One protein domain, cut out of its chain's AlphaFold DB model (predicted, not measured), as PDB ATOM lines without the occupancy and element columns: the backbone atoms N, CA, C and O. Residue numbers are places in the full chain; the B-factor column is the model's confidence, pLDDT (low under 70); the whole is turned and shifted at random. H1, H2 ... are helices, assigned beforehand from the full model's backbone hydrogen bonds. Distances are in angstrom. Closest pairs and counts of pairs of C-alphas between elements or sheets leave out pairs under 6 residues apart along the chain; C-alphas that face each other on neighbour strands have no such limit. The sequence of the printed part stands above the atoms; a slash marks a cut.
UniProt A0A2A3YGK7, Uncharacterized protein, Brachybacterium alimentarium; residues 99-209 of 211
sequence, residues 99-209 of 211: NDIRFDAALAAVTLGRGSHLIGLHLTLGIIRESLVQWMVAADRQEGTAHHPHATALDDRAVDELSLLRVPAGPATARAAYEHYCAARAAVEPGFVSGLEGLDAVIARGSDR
ATOM      1  N   ASN A  99     156.838  96.046 119.544       98.25
ATOM      2  CA  ASN A  99     158.255  95.674 119.592       98.25
ATOM      3  C   ASN A  99     159.144  96.509 118.662       98.25
ATOM      4  O   ASN A  99     160.197  96.976 119.086       98.25
ATOM      5  N   ASP A 100     158.719  96.719 117.416       98.06
ATOM      6  CA  ASP A 100     159.526  97.446 116.431       98.06
ATOM      7  C   ASP A 100     159.731  98.906 116.855       98.06
ATOM      8  O   ASP A 100     160.840  99.432 116.778       98.06
ATOM      9  N   ILE A 101     158.693  99.528 117.423       98.56
ATOM     10  CA  ILE A 101     158.760 100.899 117.938       98.56
ATOM     11  C   ILE A 101     159.646 100.976 119.181       98.56
ATOM     12  O   ILE A 101     160.430 101.915 119.312       98.56
ATOM     13  N   ARG A 102     159.566  99.987 120.081       98.62
ATOM     14  CA  ARG A 102     160.463  99.892 121.245       98.62
ATOM     15  C   ARG A 102     161.921  99.796 120.806       98.62
ATOM     16  O   ARG A 102     162.770 100.535 121.304       98.62
ATOM     17  N   PHE A 103     162.204  98.914 119.850       98.56
ATOM     18  CA  PHE A 103     163.552  98.703 119.338       98.56
ATOM     19  C   PHE A 103     164.108  99.977 118.682       98.56
ATOM     20  O   PHE A 103     165.209 100.419 119.028       98.56
ATOM     21  N   ASP A 104     163.319 100.629 117.823       98.62
ATOM     22  CA  ASP A 104     163.683 101.904 117.199       98.62
ATOM     23  C   ASP A 104     163.893 103.013 118.238       98.62
ATOM     24  O   ASP A 104     164.828 103.806 118.107       98.62
ATOM     25  N   ALA A 105     163.085 103.059 119.303       98.69
ATOM     26  CA  ALA A 105     163.228 104.040 120.375       98.69
ATOM     27  C   ALA A 105     164.538 103.864 121.155       98.69
ATOM     28  O   ALA A 105     165.236 104.850 121.412       98.69
ATOM     29  N   ALA A 106     164.919 102.624 121.483       98.62
ATOM     30  CA  ALA A 106     166.213 102.350 122.109       98.62
ATOM     31  C   ALA A 106     167.379 102.728 121.190       98.62
ATOM     32  O   ALA A 106     168.326 103.383 121.635       98.62
ATOM     33  N   LEU A 107     167.313 102.380 119.902       98.38
ATOM     34  CA  LEU A 107     168.366 102.726 118.948       98.38
ATOM     35  C   LEU A 107     168.457 104.244 118.721       98.38
ATOM     36  O   LEU A 107     169.559 104.800 118.655       98.38
ATOM     37  N   ALA A 108     167.320 104.942 118.667       98.38
ATOM     38  CA  ALA A 108     167.262 106.398 118.607       98.38
ATOM     39  C   ALA A 108     167.915 107.028 119.847       98.38
ATOM     40  O   ALA A 108     168.758 107.914 119.716       98.38
ATOM     41  N   ALA A 109     167.593 106.536 121.047       98.12
ATOM     42  CA  ALA A 109     168.184 107.028 122.289       98.12
ATOM     43  C   ALA A 109     169.710 106.846 122.316       98.12
ATOM     44  O   ALA A 109     170.434 107.792 122.624       98.12
ATOM     45  N   VAL A 110     170.201 105.668 121.924       97.38
ATOM     46  CA  VAL A 110     171.636 105.342 121.856       97.38
ATOM     47  C   VAL A 110     172.371 106.235 120.860       97.38
ATOM     48  O   VAL A 110     173.418 106.806 121.169       97.38
ATOM     49  N   THR A 111     171.831 106.374 119.650       97.12
ATOM     50  CA  THR A 111     172.460 107.170 118.588       97.12
ATOM     51  C   THR A 111     172.472 108.658 118.928       97.12
ATOM     52  O   THR A 111     173.504 109.306 118.742       97.12
ATOM     53  N   LEU A 112     171.390 109.193 119.505       96.50
ATOM     54  CA  LEU A 112     171.345 110.565 120.019       96.50
ATOM     55  C   LEU A 112     172.296 110.766 121.207       96.50
ATOM     56  O   LEU A 112     173.001 111.771 121.247       96.50
ATOM     57  N   GLY A 113     172.372 109.808 122.134       95.44
ATOM     58  CA  GLY A 113     173.289 109.845 123.280       95.44
ATOM     59  C   GLY A 113     174.763 109.897 122.877       95.44
ATOM     60  O   GLY A 113     175.568 110.546 123.541       95.44
ATOM     61  N   ARG A 114     175.100 109.295 121.732       94.38
ATOM     62  CA  ARG A 114     176.434 109.332 121.115       94.38
ATOM     63  C   ARG A 114     176.670 110.527 120.185       94.38
ATOM     64  O   ARG A 114     177.711 110.602 119.536       94.38
ATOM     65  N   GLY A 115     175.711 111.445 120.064       94.88
ATOM     66  CA  GLY A 115     175.808 112.604 119.171       94.88
ATOM     67  C   GLY A 115     175.639 112.282 117.679       94.88
ATOM     68  O   GLY A 115     175.872 113.147 116.832       94.88
ATOM     69  N   SER A 116     175.200 111.069 117.323       95.31
ATOM     70  CA  SER A 116     174.846 110.688 115.949       95.31
ATOM     71  C   SER A 116     173.444 111.200 115.597       95.31
ATOM     72  O   SER A 116     172.489 110.442 115.410       95.31
ATOM     73  N   HIS A 117     173.310 112.528 115.533       95.00
ATOM     74  CA  HIS A 117     172.012 113.195 115.412       95.00
ATOM     75  C   HIS A 117     171.246 112.825 114.140       95.00
ATOM     76  O   HIS A 117     170.025 112.759 114.182       95.00
ATOM     77  N   LEU A 118     171.930 112.572 113.017       96.25
ATOM     78  CA  LEU A 118     171.262 112.232 111.756       96.25
ATOM     79  C   LEU A 118     170.494 110.908 111.860       96.25
ATOM     80  O   LEU A 118     169.321 110.846 111.500       96.25
ATOM     81  N   ILE A 119     171.157 109.863 112.362       97.00
ATOM     82  CA  ILE A 119     170.562 108.528 112.501       97.00
ATOM     83  C   ILE A 119     169.503 108.553 113.602       97.00
ATOM     84  O   ILE A 119     168.385 108.089 113.392       97.00
ATOM     85  N   GLY A 120     169.819 109.171 114.742       96.94
ATOM     86  CA  GLY A 120     168.877 109.279 115.852       96.94
ATOM     87  C   GLY A 120     167.606 110.047 115.495       96.94
ATOM     88  O   GLY A 120     166.505 109.615 115.838       96.94
ATOM     89  N   LEU A 121     167.729 111.140 114.735       96.62
ATOM     90  CA  LEU A 121     166.578 111.892 114.239       96.62
ATOM     91  C   LEU A 121     165.766 111.086 113.221       96.62
ATOM     92  O   LEU A 121     164.542 111.122 113.278       96.62
ATOM     93  N   HIS A 122     166.416 110.349 112.315       97.81
ATOM     94  CA  HIS A 122     165.724 109.486 111.355       97.81
ATOM     95  C   HIS A 122     164.819 108.462 112.057       97.81
ATOM     96  O   HIS A 122     163.641 108.363 111.716       97.81
ATOM     97  N   LEU A 123     165.345 107.773 113.072       98.25
ATOM     98  CA  LEU A 123     164.586 106.805 113.869       98.25
ATOM     99  C   LEU A 123     163.453 107.486 114.654       98.25
ATOM    100  O   LEU A 123     162.307 107.050 114.597       98.25
ATOM    101  N   THR A 124     163.738 108.622 115.302       98.12
ATOM    102  CA  THR A 124     162.723 109.413 116.030       98.12
ATOM    103  C   THR A 124     161.570 109.839 115.110       98.12
ATOM    104  O   THR A 124     160.404 109.734 115.485       98.12
ATOM    105  N   LEU A 125     161.870 110.289 113.887       98.00
ATOM    106  CA  LEU A 125     160.853 110.652 112.897       98.00
ATOM    107  C   LEU A 125     160.000 109.447 112.474       98.00
ATOM    108  O   LEU A 125     158.810 109.621 112.211       98.00
ATOM    109  N   GLY A 126     160.581 108.245 112.427       98.31
ATOM    110  CA  GLY A 126     159.845 106.997 112.215       98.31
ATOM    111  C   GLY A 126     158.801 106.753 113.307       98.31
ATOM    112  O   GLY A 126     157.630 106.544 112.995       98.31
ATOM    113  N   ILE A 127     159.195 106.895 114.575       98.50
ATOM    114  CA  ILE A 127     158.302 106.739 115.735       98.50
ATOM    115  C   ILE A 127     157.177 107.782 115.710       98.50
ATOM    116  O   ILE A 127     156.008 107.438 115.863       98.50
ATOM    117  N   ILE A 128     157.511 109.051 115.449       98.25
ATOM    118  CA  ILE A 128     156.524 110.138 115.336       98.25
ATOM    119  C   ILE A 128     155.530 109.855 114.206       98.25
ATOM    120  O   ILE A 128     154.323 110.034 114.368       98.25
ATOM    121  N   ARG A 129     156.019 109.381 113.054       98.31
ATOM    122  CA  ARG A 129     155.154 108.992 111.939       98.31
ATOM    123  C   ARG A 129     154.172 107.898 112.362       98.31
ATOM    124  O   ARG A 129     152.994 108.012 112.044       98.31
ATOM    125  N   GLU A 130     154.626 106.871 113.074       98.38
ATOM    126  CA  GLU A 130     153.745 105.799 113.555       98.38
ATOM    127  C   GLU A 130     152.766 106.278 114.641       98.38
ATOM    128  O   GLU A 130     151.610 105.853 114.644       98.38
ATOM    129  N   SER A 131     153.158 107.232 115.494       98.00
ATOM    130  CA  SER A 131     152.241 107.904 116.430       98.00
ATOM    131  C   SER A 131     151.102 108.620 115.691       98.00
ATOM    132  O   SER A 131     149.923 108.410 115.989       98.00
ATOM    133  N   LEU A 132     151.430 109.393 114.648       97.38
ATOM    134  CA  LEU A 132     150.436 110.054 113.792       97.38
ATOM    135  C   LEU A 132     149.495 109.048 113.121       97.38
ATOM    136  O   LEU A 132     148.293 109.295 113.054       97.38
ATOM    137  N   VAL A 133     150.009 107.895 112.676       97.19
ATOM    138  CA  VAL A 133     149.174 106.813 112.133       97.19
ATOM    139  C   VAL A 133     148.178 106.309 113.181       97.19
ATOM    140  O   VAL A 133     147.002 106.144 112.856       97.19
ATOM    141  N   GLN A 134     148.585 106.113 114.441       97.94
ATOM    142  CA  GLN A 134     147.641 105.718 115.498       97.94
ATOM    143  C   GLN A 134     146.571 106.797 115.738       97.94
ATOM    144  O   GLN A 134     145.395 106.465 115.892       97.94
ATOM    145  N   TRP A 135     146.929 108.085 115.695       97.31
ATOM    146  CA  TRP A 135     145.941 109.166 115.790       97.31
ATOM    147  C   TRP A 135     144.967 109.199 114.609       97.31
ATOM    148  O   TRP A 135     143.777 109.421 114.823       97.31
ATOM    149  N   MET A 136     145.429 108.907 113.391       96.06
ATOM    150  CA  MET A 136     144.550 108.753 112.227       96.06
ATOM    151  C   MET A 136     143.576 107.583 112.420       96.06
ATOM    152  O   MET A 136     142.379 107.744 112.218       96.06
ATOM    153  N   VAL A 137     144.044 106.438 112.925       96.56
ATOM    154  CA  VAL A 137     143.165 105.297 113.244       96.56
ATOM    155  C   VAL A 137     142.152 105.651 114.341       96.56
ATOM    156  O   VAL A 137     141.003 105.203 114.304       96.56
ATOM    157  N   ALA A 138     142.544 106.447 115.338       95.88
ATOM    158  CA  ALA A 138     141.616 106.940 116.351       95.88
ATOM    159  C   ALA A 138     140.553 107.870 115.737       95.88
ATOM    160  O   ALA A 138     139.374 107.735 116.074       95.88
ATOM    161  N   ALA A 139     140.941 108.753 114.809       95.44
ATOM    162  CA  ALA A 139     140.017 109.610 114.067       95.44
ATOM    163  C   ALA A 139     139.030 108.782 113.230       95.44
ATOM    164  O   ALA A 139     137.826 109.017 113.317       95.44
ATOM    165  N   ASP A 140     139.508 107.756 112.515       95.62
ATOM    166  CA  ASP A 140     138.661 106.844 111.730       95.62
ATOM    167  C   ASP A 140     137.541 106.238 112.573       95.62
ATOM    168  O   ASP A 140     136.388 106.144 112.148       95.62
ATOM    169  N   ARG A 141     137.883 105.818 113.795       94.88
ATOM    170  CA  ARG A 141     136.938 105.197 114.727       94.88
ATOM    171  C   ARG A 141     135.942 106.195 115.304       94.88
ATOM    172  O   ARG A 141     134.804 105.805 115.553       94.88
ATOM    173  N   GLN A 142     136.356 107.442 115.525       94.12
ATOM    174  CA  GLN A 142     135.474 108.503 116.022       94.12
ATOM    175  C   GLN A 142     134.475 108.955 114.952       94.12
ATOM    176  O   GLN A 142     133.290 109.094 115.245       94.12
ATOM    177  N   GLU A 143     134.937 109.125 113.714       93.12
ATOM    178  CA  GLU A 143     134.114 109.597 112.594       93.12
ATOM    179  C   GLU A 143     133.348 108.461 111.893       93.12
ATOM    180  O   GLU A 143     132.409 108.699 111.132       93.12
ATOM    181  N   GLY A 144     133.740 107.204 112.128       94.75
ATOM    182  CA  GLY A 144     133.165 106.031 111.467       94.75
ATOM    183  C   GLY A 144     133.535 105.916 109.983       94.75
ATOM    184  O   GLY A 144     132.813 105.269 109.222       94.75
ATOM    185  N   THR A 145     134.627 106.553 109.547       92.56
ATOM    186  CA  THR A 145     135.088 106.584 108.150       92.56
ATOM    187  C   THR A 145     136.597 106.799 108.068       92.56
ATOM    188  O   THR A 145     137.136 107.592 108.825       92.56
ATOM    189  N   ALA A 146     137.252 106.159 107.095       92.00
ATOM    190  CA  ALA A 146     138.668 106.380 106.762       92.00
ATOM    191  C   ALA A 146     138.875 107.467 105.682       92.00
ATOM    192  O   ALA A 146     139.944 107.599 105.082       92.00
ATOM    193  N   HIS A 147     137.814 108.207 105.346       90.50
ATOM    194  CA  HIS A 147     137.855 109.296 104.376       90.50
ATOM    195  C   HIS A 147     137.808 110.645 105.093       90.50
ATOM    196  O   HIS A 147     136.758 111.029 105.607       90.50
ATOM    197  N   HIS A 148     138.913 111.396 105.043       83.44
ATOM    198  CA  HIS A 148     139.036 112.718 105.670       83.44
ATOM    199  C   HIS A 148     139.177 113.826 104.616       83.44
ATOM    200  O   HIS A 148     140.289 114.231 104.277       83.44
ATOM    201  N   PRO A 149     138.070 114.336 104.050       87.94
ATOM    202  CA  PRO A 149     138.124 115.509 103.177       87.94
ATOM    203  C   PRO A 149     138.442 116.808 103.943       87.94
ATOM    204  O   PRO A 149     138.788 117.816 103.324       87.94
ATOM    205  N   HIS A 150     138.311 116.798 105.274       90.81
ATOM    206  CA  HIS A 150     138.511 117.935 106.170       90.81
ATOM    207  C   HIS A 150     139.253 117.501 107.440       90.81
ATOM    208  O   HIS A 150     139.282 116.313 107.760       90.81
ATOM    209  N   ALA A 151     139.814 118.484 108.148       90.75
ATOM    210  CA  ALA A 151     140.411 118.309 109.468       90.75
ATOM    211  C   ALA A 151     139.426 117.666 110.457       90.75
ATOM    212  O   ALA A 151     138.220 117.927 110.410       90.75
ATOM    213  N   THR A 152     139.962 116.862 111.367       92.06
ATOM    214  CA  THR A 152     139.227 116.193 112.443       92.06
ATOM    215  C   THR A 152     139.494 116.872 113.784       92.06
ATOM    216  O   THR A 152     140.366 117.733 113.905       92.06
ATOM    217  N   ALA A 153     138.785 116.451 114.833       92.00
ATOM    218  CA  ALA A 153     139.072 116.903 116.196       92.00
ATOM    219  C   ALA A 153     140.478 116.500 116.699       92.00
ATOM    220  O   ALA A 153     140.914 116.997 117.735       92.00
ATOM    221  N   LEU A 154     141.180 115.603 115.993       93.69
ATOM    222  CA  LEU A 154     142.522 115.136 116.347       93.69
ATOM    223  C   LEU A 154     143.644 115.828 115.558       93.69
ATOM    224  O   LEU A 154     144.807 115.532 115.819       93.69
ATOM    225  N   ASP A 155     143.347 116.769 114.655       93.19
ATOM    226  CA  ASP A 155     144.376 117.465 113.862       93.19
ATOM    227  C   ASP A 155     145.405 118.211 114.733       93.19
ATOM    228  O   ASP A 155     146.588 118.255 114.388       93.19
ATOM    229  N   ASP A 156     145.002 118.714 115.906       93.69
ATOM    230  CA  ASP A 156     145.910 119.372 116.858       93.69
ATOM    231  C   ASP A 156     147.031 118.435 117.354       93.69
ATOM    232  O   ASP A 156     148.105 118.904 117.739       93.69
ATOM    233  N   ARG A 157     146.859 117.105 117.257       94.88
ATOM    234  CA  ARG A 157     147.918 116.129 117.575       94.88
ATOM    235  C   ARG A 157     149.138 116.280 116.682       94.88
ATOM    236  O   ARG A 157     150.250 116.059 117.146       94.88
ATOM    237  N   ALA A 158     148.975 116.729 115.438       93.56
ATOM    238  CA  ALA A 158     150.115 116.996 114.569       93.56
ATOM    239  C   ALA A 158     151.021 118.113 115.120       93.56
ATOM    240  O   ALA A 158     152.238 118.072 114.937       93.56
ATOM    241  N   VAL A 159     150.444 119.095 115.823       92.88
ATOM    242  CA  VAL A 159     151.202 120.176 116.470       92.88
ATOM    243  C   VAL A 159     151.964 119.649 117.683       92.88
ATOM    244  O   VAL A 159     153.141 119.985 117.850       92.88
ATOM    245  N   ASP A 160     151.324 118.799 118.490       92.31
ATOM    246  CA  ASP A 160     151.956 118.133 119.634       92.31
ATOM    247  C   ASP A 160     153.177 117.312 119.181       92.31
ATOM    248  O   ASP A 160     154.270 117.480 119.724       92.31
ATOM    249  N   GLU A 161     153.027 116.496 118.134       93.38
ATOM    250  CA  GLU A 161     154.099 115.662 117.569       93.38
ATOM    251  C   GLU A 161     155.252 116.493 116.986       93.38
ATOM    252  O   GLU A 161     156.427 116.234 117.250       93.38
ATOM    253  N   LEU A 162     154.939 117.558 116.240       92.75
ATOM    254  CA  LEU A 162     155.956 118.465 115.703       92.75
ATOM    255  C   LEU A 162     156.784 119.116 116.821       92.75
ATOM    256  O   LEU A 162     157.973 119.396 116.643       92.75
ATOM    257  N   SER A 163     156.174 119.349 117.986       92.56
ATOM    258  CA  SER A 163     156.844 119.970 119.127       92.56
ATOM    259  C   SER A 163     157.970 119.115 119.722       92.56
ATOM    260  O   SER A 163     158.843 119.670 120.394       92.56
ATOM    261  N   LEU A 164     158.000 117.810 119.427       91.38
ATOM    262  CA  LEU A 164     159.029 116.874 119.887       91.38
ATOM    263  C   LEU A 164     160.378 117.082 119.194       91.38
ATOM    264  O   LEU A 164     161.424 116.788 119.766       91.38
ATOM    265  N   LEU A 165     160.382 117.653 117.988       88.31
ATOM    266  CA  LEU A 165     161.582 117.846 117.164       88.31
ATOM    267  C   LEU A 165     162.422 119.074 117.569       88.31
ATOM    268  O   LEU A 165     163.176 119.625 116.764       88.31
ATOM    269  N   ARG A 166     162.291 119.538 118.817       83.44
ATOM    270  CA  ARG A 166     163.038 120.693 119.339       83.44
ATOM    271  C   ARG A 166     164.515 120.351 119.558       83.44
ATOM    272  O   ARG A 166     164.869 119.260 119.989       83.44
ATOM    273  N   VAL A 167     165.376 121.331 119.289       78.50
ATOM    274  CA  VAL A 167     166.839 121.251 119.450       78.50
ATOM    275  C   VAL A 167     167.240 121.828 120.823       78.50
ATOM    276  O   VAL A 167     166.653 122.835 121.227       78.50
ATOM    277  N   PRO A 168     168.249 121.272 121.524       85.25
ATOM    278  CA  PRO A 168     169.076 120.128 121.131       85.25
ATOM    279  C   PRO A 168     168.338 118.792 121.257       85.25
ATOM    280  O   PRO A 168     167.713 118.520 122.278       85.25
ATOM    281  N   ALA A 169     168.445 117.960 120.218       89.81
ATOM    282  CA  ALA A 169     167.949 116.591 120.260       89.81
ATOM    283  C   ALA A 169     168.903 115.723 121.093       89.81
ATOM    284  O   ALA A 169     170.121 115.857 120.987       89.81
ATOM    285  N   GLY A 170     168.346 114.833 121.906       95.06
ATOM    286  CA  GLY A 170     169.097 113.930 122.779       95.06
ATOM    287  C   GLY A 170     168.277 112.683 123.118       95.06
ATOM    288  O   GLY A 170     167.158 112.551 122.627       95.06
ATOM    289  N   PRO A 171     168.765 111.782 123.987       96.75
ATOM    290  CA  PRO A 171     168.022 110.575 124.366       96.75
ATOM    291  C   PRO A 171     166.585 110.850 124.850       96.75
ATOM    292  O   PRO A 171     165.664 110.097 124.541       96.75
ATOM    293  N   ALA A 172     166.365 111.985 125.524       95.56
ATOM    294  CA  ALA A 172     165.039 112.434 125.949       95.56
ATOM    295  C   ALA A 172     164.062 112.691 124.781       95.56
ATOM    296  O   ALA A 172     162.857 112.540 124.955       95.56
ATOM    297  N   THR A 173     164.559 113.043 123.592       96.81
ATOM    298  CA  THR A 173     163.745 113.208 122.379       96.81
ATOM    299  C   THR A 173     163.162 111.870 121.920       96.81
ATOM    300  O   THR A 173     161.970 111.796 121.638       96.81
ATOM    301  N   ALA A 174     163.968 110.802 121.912       97.38
ATOM    302  CA  ALA A 174     163.498 109.452 121.590       97.38
ATOM    303  C   ALA A 174     162.473 108.953 122.619       97.38
ATOM    304  O   ALA A 174     161.433 108.411 122.251       97.38
ATOM    305  N   ARG A 175     162.728 109.218 123.909       97.69
ATOM    306  CA  ARG A 175     161.782 108.915 124.989       97.69
ATOM    307  C   ARG A 175     160.437 109.606 124.795       97.69
ATOM    308  O   ARG A 175     159.405 108.952 124.880       97.69
ATOM    309  N   ALA A 176     160.449 110.910 124.524       97.38
ATOM    310  CA  ALA A 176     159.227 111.680 124.327       97.38
ATOM    311  C   ALA A 176     158.440 111.204 123.092       97.38
ATOM    312  O   ALA A 176     157.222 111.078 123.161       97.38
ATOM    313  N   ALA A 177     159.128 110.864 121.995       98.06
ATOM    314  CA  ALA A 177     158.494 110.269 120.818       98.06
ATOM    315  C   ALA A 177     157.818 108.926 121.131       98.06
ATOM    316  O   ALA A 177     156.677 108.707 120.726       98.06
ATOM    317  N   TYR A 178     158.479 108.049 121.893       98.50
ATOM    318  CA  TYR A 178     157.880 106.772 122.283       98.50
ATOM    319  C   TYR A 178     156.697 106.950 123.246       98.50
ATOM    320  O   TYR A 178     155.667 106.307 123.077       98.50
ATOM    321  N   GLU A 179     156.787 107.878 124.201       97.94
ATOM    322  CA  GLU A 179     155.679 108.218 125.103       97.94
ATOM    323  C   GLU A 179     154.442 108.717 124.336       97.94
ATOM    324  O   GLU A 179     153.321 108.280 124.608       97.94
ATOM    325  N   HIS A 180     154.644 109.571 123.329       97.62
ATOM    326  CA  HIS A 180     153.576 110.038 122.447       97.62
ATOM    327  C   HIS A 180     152.959 108.901 121.628       97.62
ATOM    328  O   HIS A 180     151.732 108.768 121.604       97.62
ATOM    329  N   TYR A 181     153.788 108.027 121.050       98.44
ATOM    330  CA  TYR A 181     153.312 106.817 120.382       98.44
ATOM    331  C   TYR A 181     152.468 105.944 121.323       98.44
ATOM    332  O   TYR A 181     151.383 105.504 120.942       98.44
ATOM    333  N   CYS A 182     152.914 105.719 122.563       97.88
ATOM    334  CA  CYS A 182     152.162 104.935 123.541       97.88
ATOM    335  C   CYS A 182     150.797 105.560 123.854       97.88
ATOM    336  O   CYS A 182     149.799 104.842 123.922       97.88
ATOM    337  N   ALA A 183     150.731 106.886 124.013       96.31
ATOM    338  CA  ALA A 183     149.472 107.595 124.233       96.31
ATOM    339  C   ALA A 183     148.522 107.460 123.031       96.31
ATOM    340  O   ALA A 183     147.329 107.191 123.209       96.31
ATOM    341  N   ALA A 184     149.052 107.583 121.812       97.12
ATOM    342  CA  ALA A 184     148.299 107.395 120.578       97.12
ATOM    343  C   ALA A 184     147.780 105.957 120.447       97.12
ATOM    344  O   ALA A 184     146.605 105.728 120.150       97.12
ATOM    345  N   ARG A 185     148.629 104.971 120.756       97.81
ATOM    346  CA  ARG A 185     148.262 103.557 120.728       97.81
ATOM    347  C   ARG A 185     147.191 103.221 121.760       97.81
ATOM    348  O   ARG A 185     146.235 102.535 121.417       97.81
ATOM    349  N   ALA A 186     147.291 103.742 122.980       96.19
ATOM    350  CA  ALA A 186     146.291 103.534 124.029       96.19
ATOM    351  C   ALA A 186     144.912 104.124 123.673       96.19
ATOM    352  O   ALA A 186     143.883 103.575 124.067       96.19
ATOM    353  N   ALA A 187     144.869 105.208 122.889       94.31
ATOM    354  CA  ALA A 187     143.612 105.764 122.383       94.31
ATOM    355  C   ALA A 187     142.917 104.839 121.366       94.31
ATOM    356  O   ALA A 187     141.692 104.862 121.231       94.31
ATOM    357  N   VAL A 188     143.692 104.011 120.663       96.19
ATOM    358  CA  VAL A 188     143.201 103.004 119.718       96.19
ATOM    359  C   VAL A 188     142.933 101.673 120.426       96.19
ATOM    360  O   VAL A 188     141.970 100.980 120.117       96.19
ATOM    361  N   GLU A 189     143.740 101.275 121.393       96.31
ATOM    362  CA  GLU A 189     143.677  99.953 122.008       96.31
ATOM    363  C   GLU A 189     143.598 100.083 123.538       96.31
ATOM    364  O   GLU A 189     144.633 100.192 124.192       96.31
ATOM    365  N   PRO A 190     142.388 100.031 124.140       88.06
ATOM    366  CA  PRO A 190     142.193 100.246 125.581       88.06
ATOM    367  C   PRO A 190     142.911  99.259 126.520       88.06
ATOM    368  O   PRO A 190     142.891  99.458 127.731       88.06
ATOM    369  N   GLY A 191     143.505  98.188 125.985       93.38
ATOM    370  CA  GLY A 191     144.322  97.223 126.728       93.38
ATOM    371  C   GLY A 191     145.829  97.376 126.515       93.38
ATOM    372  O   GLY A 191     146.588  96.570 127.046       93.38
ATOM    373  N   PHE A 192     146.272  98.364 125.733       95.94
ATOM    374  CA  PHE A 192     147.689  98.580 125.463       95.94
ATOM    375  C   PHE A 192     148.430  99.012 126.735       95.94
ATOM    376  O   PHE A 192     148.035  99.963 127.409       95.94
ATOM    377  N   VAL A 193     149.529  98.319 127.035       93.62
ATOM    378  CA  VAL A 193     150.423  98.628 128.155       93.62
ATOM    379  C   VAL A 193     151.736  99.149 127.583       93.62
ATOM    380  O   VAL A 193     152.415  98.442 126.838       93.62
ATOM    381  N   SER A 194     152.091 100.388 127.926       92.75
ATOM    382  CA  SER A 194     153.369 100.986 127.534       92.75
ATOM    383  C   SER A 194     154.533 100.251 128.189       92.75
ATOM    384  O   SER A 194     154.457  99.971 129.383       92.75
ATOM    385  N   GLY A 195     155.621 100.033 127.451       93.38
ATOM    386  CA  GLY A 195     156.879  99.532 128.002       93.38
ATOM    387  C   GLY A 195     157.904 100.646 128.222       93.38
ATOM    388  O   GLY A 195     159.029 100.526 127.759       93.38
ATOM    389  N   LEU A 196     157.538 101.785 128.817       96.62
ATOM    390  CA  LEU A 196     158.460 102.931 128.931       96.62
ATOM    391  C   LEU A 196     159.694 102.622 129.794       96.62
ATOM    392  O   LEU A 196     160.771 103.160 129.545       96.62
ATOM    393  N   GLU A 197     159.547 101.726 130.765       97.12
ATOM    394  CA  GLU A 197     160.580 101.334 131.719       97.12
ATOM    395  C   GLU A 197     161.850 100.791 131.056       97.12
ATOM    396  O   GLU A 197     162.949 101.153 131.475       97.12
ATOM    397  N   GLY A 198     161.725 100.005 129.981       97.38
ATOM    398  CA  GLY A 198     162.892  99.484 129.265       97.38
ATOM    399  C   GLY A 198     163.680 100.587 128.557       97.38
ATOM    400  O   GLY A 198     164.909 100.615 128.617       97.38
ATOM    401  N   LEU A 199     162.991 101.567 127.959       98.38
ATOM    402  CA  LEU A 199     163.649 102.718 127.339       98.38
ATOM    403  C   LEU A 199     164.320 103.622 128.380       98.38
ATOM    404  O   LEU A 199     165.440 104.091 128.164       98.38
ATOM    405  N   ASP A 200     163.660 103.840 129.518       98.44
ATOM    406  CA  ASP A 200     164.233 104.584 130.640       98.44
ATOM    407  C   ASP A 200     165.514 103.905 131.150       98.44
ATOM    408  O   ASP A 200     166.517 104.584 131.392       98.44
ATOM    409  N   ALA A 201     165.532 102.571 131.224       98.00
ATOM    410  CA  ALA A 201     166.716 101.808 131.601       98.00
ATOM    411  C   ALA A 201     167.861 101.941 130.578       98.00
ATOM    412  O   ALA A 201     169.015 102.122 130.977       98.00
ATOM    413  N   VAL A 202     167.568 101.926 129.268       98.19
ATOM    414  CA  VAL A 202     168.569 102.185 128.209       98.19
ATOM    415  C   VAL A 202     169.199 103.569 128.384       98.19
ATOM    416  O   VAL A 202     170.425 103.712 128.348       98.19
ATOM    417  N   ILE A 203     168.374 104.599 128.598       97.81
ATOM    418  CA  ILE A 203     168.838 105.985 128.749       97.81
ATOM    419  C   ILE A 203     169.670 106.152 130.021       97.81
ATOM    420  O   ILE A 203     170.732 106.781 129.973       97.81
ATOM    421  N   ALA A 204     169.214 105.589 131.141       96.62
ATOM    422  CA  ALA A 204     169.933 105.627 132.410       96.62
ATOM    423  C   ALA A 204     171.317 104.984 132.266       96.62
ATOM    424  O   ALA A 204     172.332 105.624 132.543       96.62
ATOM    425  N   ARG A 205     171.370 103.772 131.702       94.00
ATOM    426  CA  ARG A 205     172.617 103.027 131.500       94.00
ATOM    427  C   ARG A 205     173.612 103.779 130.625       94.00
ATOM    428  O   ARG A 205     174.800 103.802 130.937       94.00
ATOM    429  N   GLY A 206     173.142 104.411 129.551       92.00
ATOM    430  CA  GLY A 206     173.982 105.234 128.685       92.00
ATOM    431  C   GLY A 206     174.513 106.500 129.366       92.00
ATOM    432  O   GLY A 206     175.648 106.912 129.109       92.00
ATOM    433  N   SER A 207     173.724 107.080 130.273       89.38
ATOM    434  CA  SER A 207     174.031 108.327 130.987       89.38
ATOM    435  C   SER A 207     174.975 108.150 132.183       89.38
ATOM    436  O   SER A 207     175.567 109.132 132.629       89.38
ATOM    437  N   ASP A 208     175.191 106.920 132.656       77.38
ATOM    438  CA  ASP A 208     176.033 106.579 133.819       77.38
ATOM    439  C   ASP A 208     177.557 106.816 133.626       77.38
ATOM    440  O   ASP A 208     178.390 106.241 134.328       77.38
ATOM    441  N   ARG A 209     177.971 107.699 132.701       53.66
ATOM    442  CA  ARG A 209     179.376 108.101 132.472       53.66
ATOM    443  C   ARG A 209     179.567 109.602 132.206       53.66
ATOM    444  O   ARG A 209     180.238 109.999 131.257       53.66
TER     445      ARG A 209
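Overview. This is residues 99 to 209 of the 211 residues of an uncharacterized protein of Brachybacterium alimentarium (UniProt A0A2A3YGK7). An elongated bundle of helices lies mostly along one long axis, with H2 and H4 side by side in its middle. H3 packs on one side of this pair, H1 packs on the other, and H5 packs on H1 and H4; the link of residues 144 to 156 folds back from the far end of H2 to H3. The printed part has 111 residues with five named helices, in the order H1, H2, H3, H4, H5, and no named strand: its class is all helix. It is compact, with a radius of gyration of the C-alphas of 14.8 A, and the C-alphas span 50 by 29 by 17 A.

Arrangement. H1, residues 99 to 113, and H2, residues 117 to 143, are a helical hairpin, and they run opposite ways at a steep tilt of 36 degrees, only just past shallow. They touch, with residues 117 to 127 alone on the side of H2, and the closest C-alphas are those of Ala 108 and Gly 120, 4.3 A apart. H3, residues 157 to 165, touches residues 128 to 135 of H2 alone, opposite ways at a shallow tilt of 9 degrees; the closest C-alphas, of Ile 128 and Glu 161, are 6.4 A apart. H4, residues 171 to 188, is the hub, touching the four other helices. It runs the same way as H2 at a shallow tilt of 16 degrees, with the closest C-alphas, of Ser 131 and Tyr 181, 4.2 A apart. The closest C-alphas of H3 and H4, which touch, are those of Leu 164 and Thr 173, 6.5 A apart. H4 touches H1 with residues 171 to 178 alone, and the closest C-alphas, of Ala 109 and Pro 171, are 4.1 A apart. H5, residues 196 to 207, touches H4 opposite ways at a shallow tilt of 3 degrees, closest at the C-alphas of Pro 171 and Ile 203, 6.4 A apart. H5 also touches H1, the same way, with the C-alphas of Ala 106 and Leu 199 closest at 5.8 A. H1 and H3, H2 and H5, and H3 and H5 are apart. Every O i to N i+4 pair is within hydrogen-bond range in H1, H2, H4 and H5; in H3 it is 3 of 5.

Along the chain. H1 begins at C-alpha 99, (158.255, 95.674, 119.592), and is 21.0 A long from first to last C-alpha. H2, the longest helix, measures 38.2 A and ends at C-alpha 143, (134.114, 109.597, 112.594). H3 is 13.8 A long, H4 26.4 A and H5 16.6 A, ending at C-alpha 207, (174.031, 108.327, 130.987).

Size, cuts and confidence. The two C-alphas farthest apart, of Pro 149 and Arg 209, are 51.1 A apart. The printed part has no cut. The link from H2 to H3 is long, with 13 residues. The mean pLDDT of the printed part of this model is 94.7, and residue 209 is under 70.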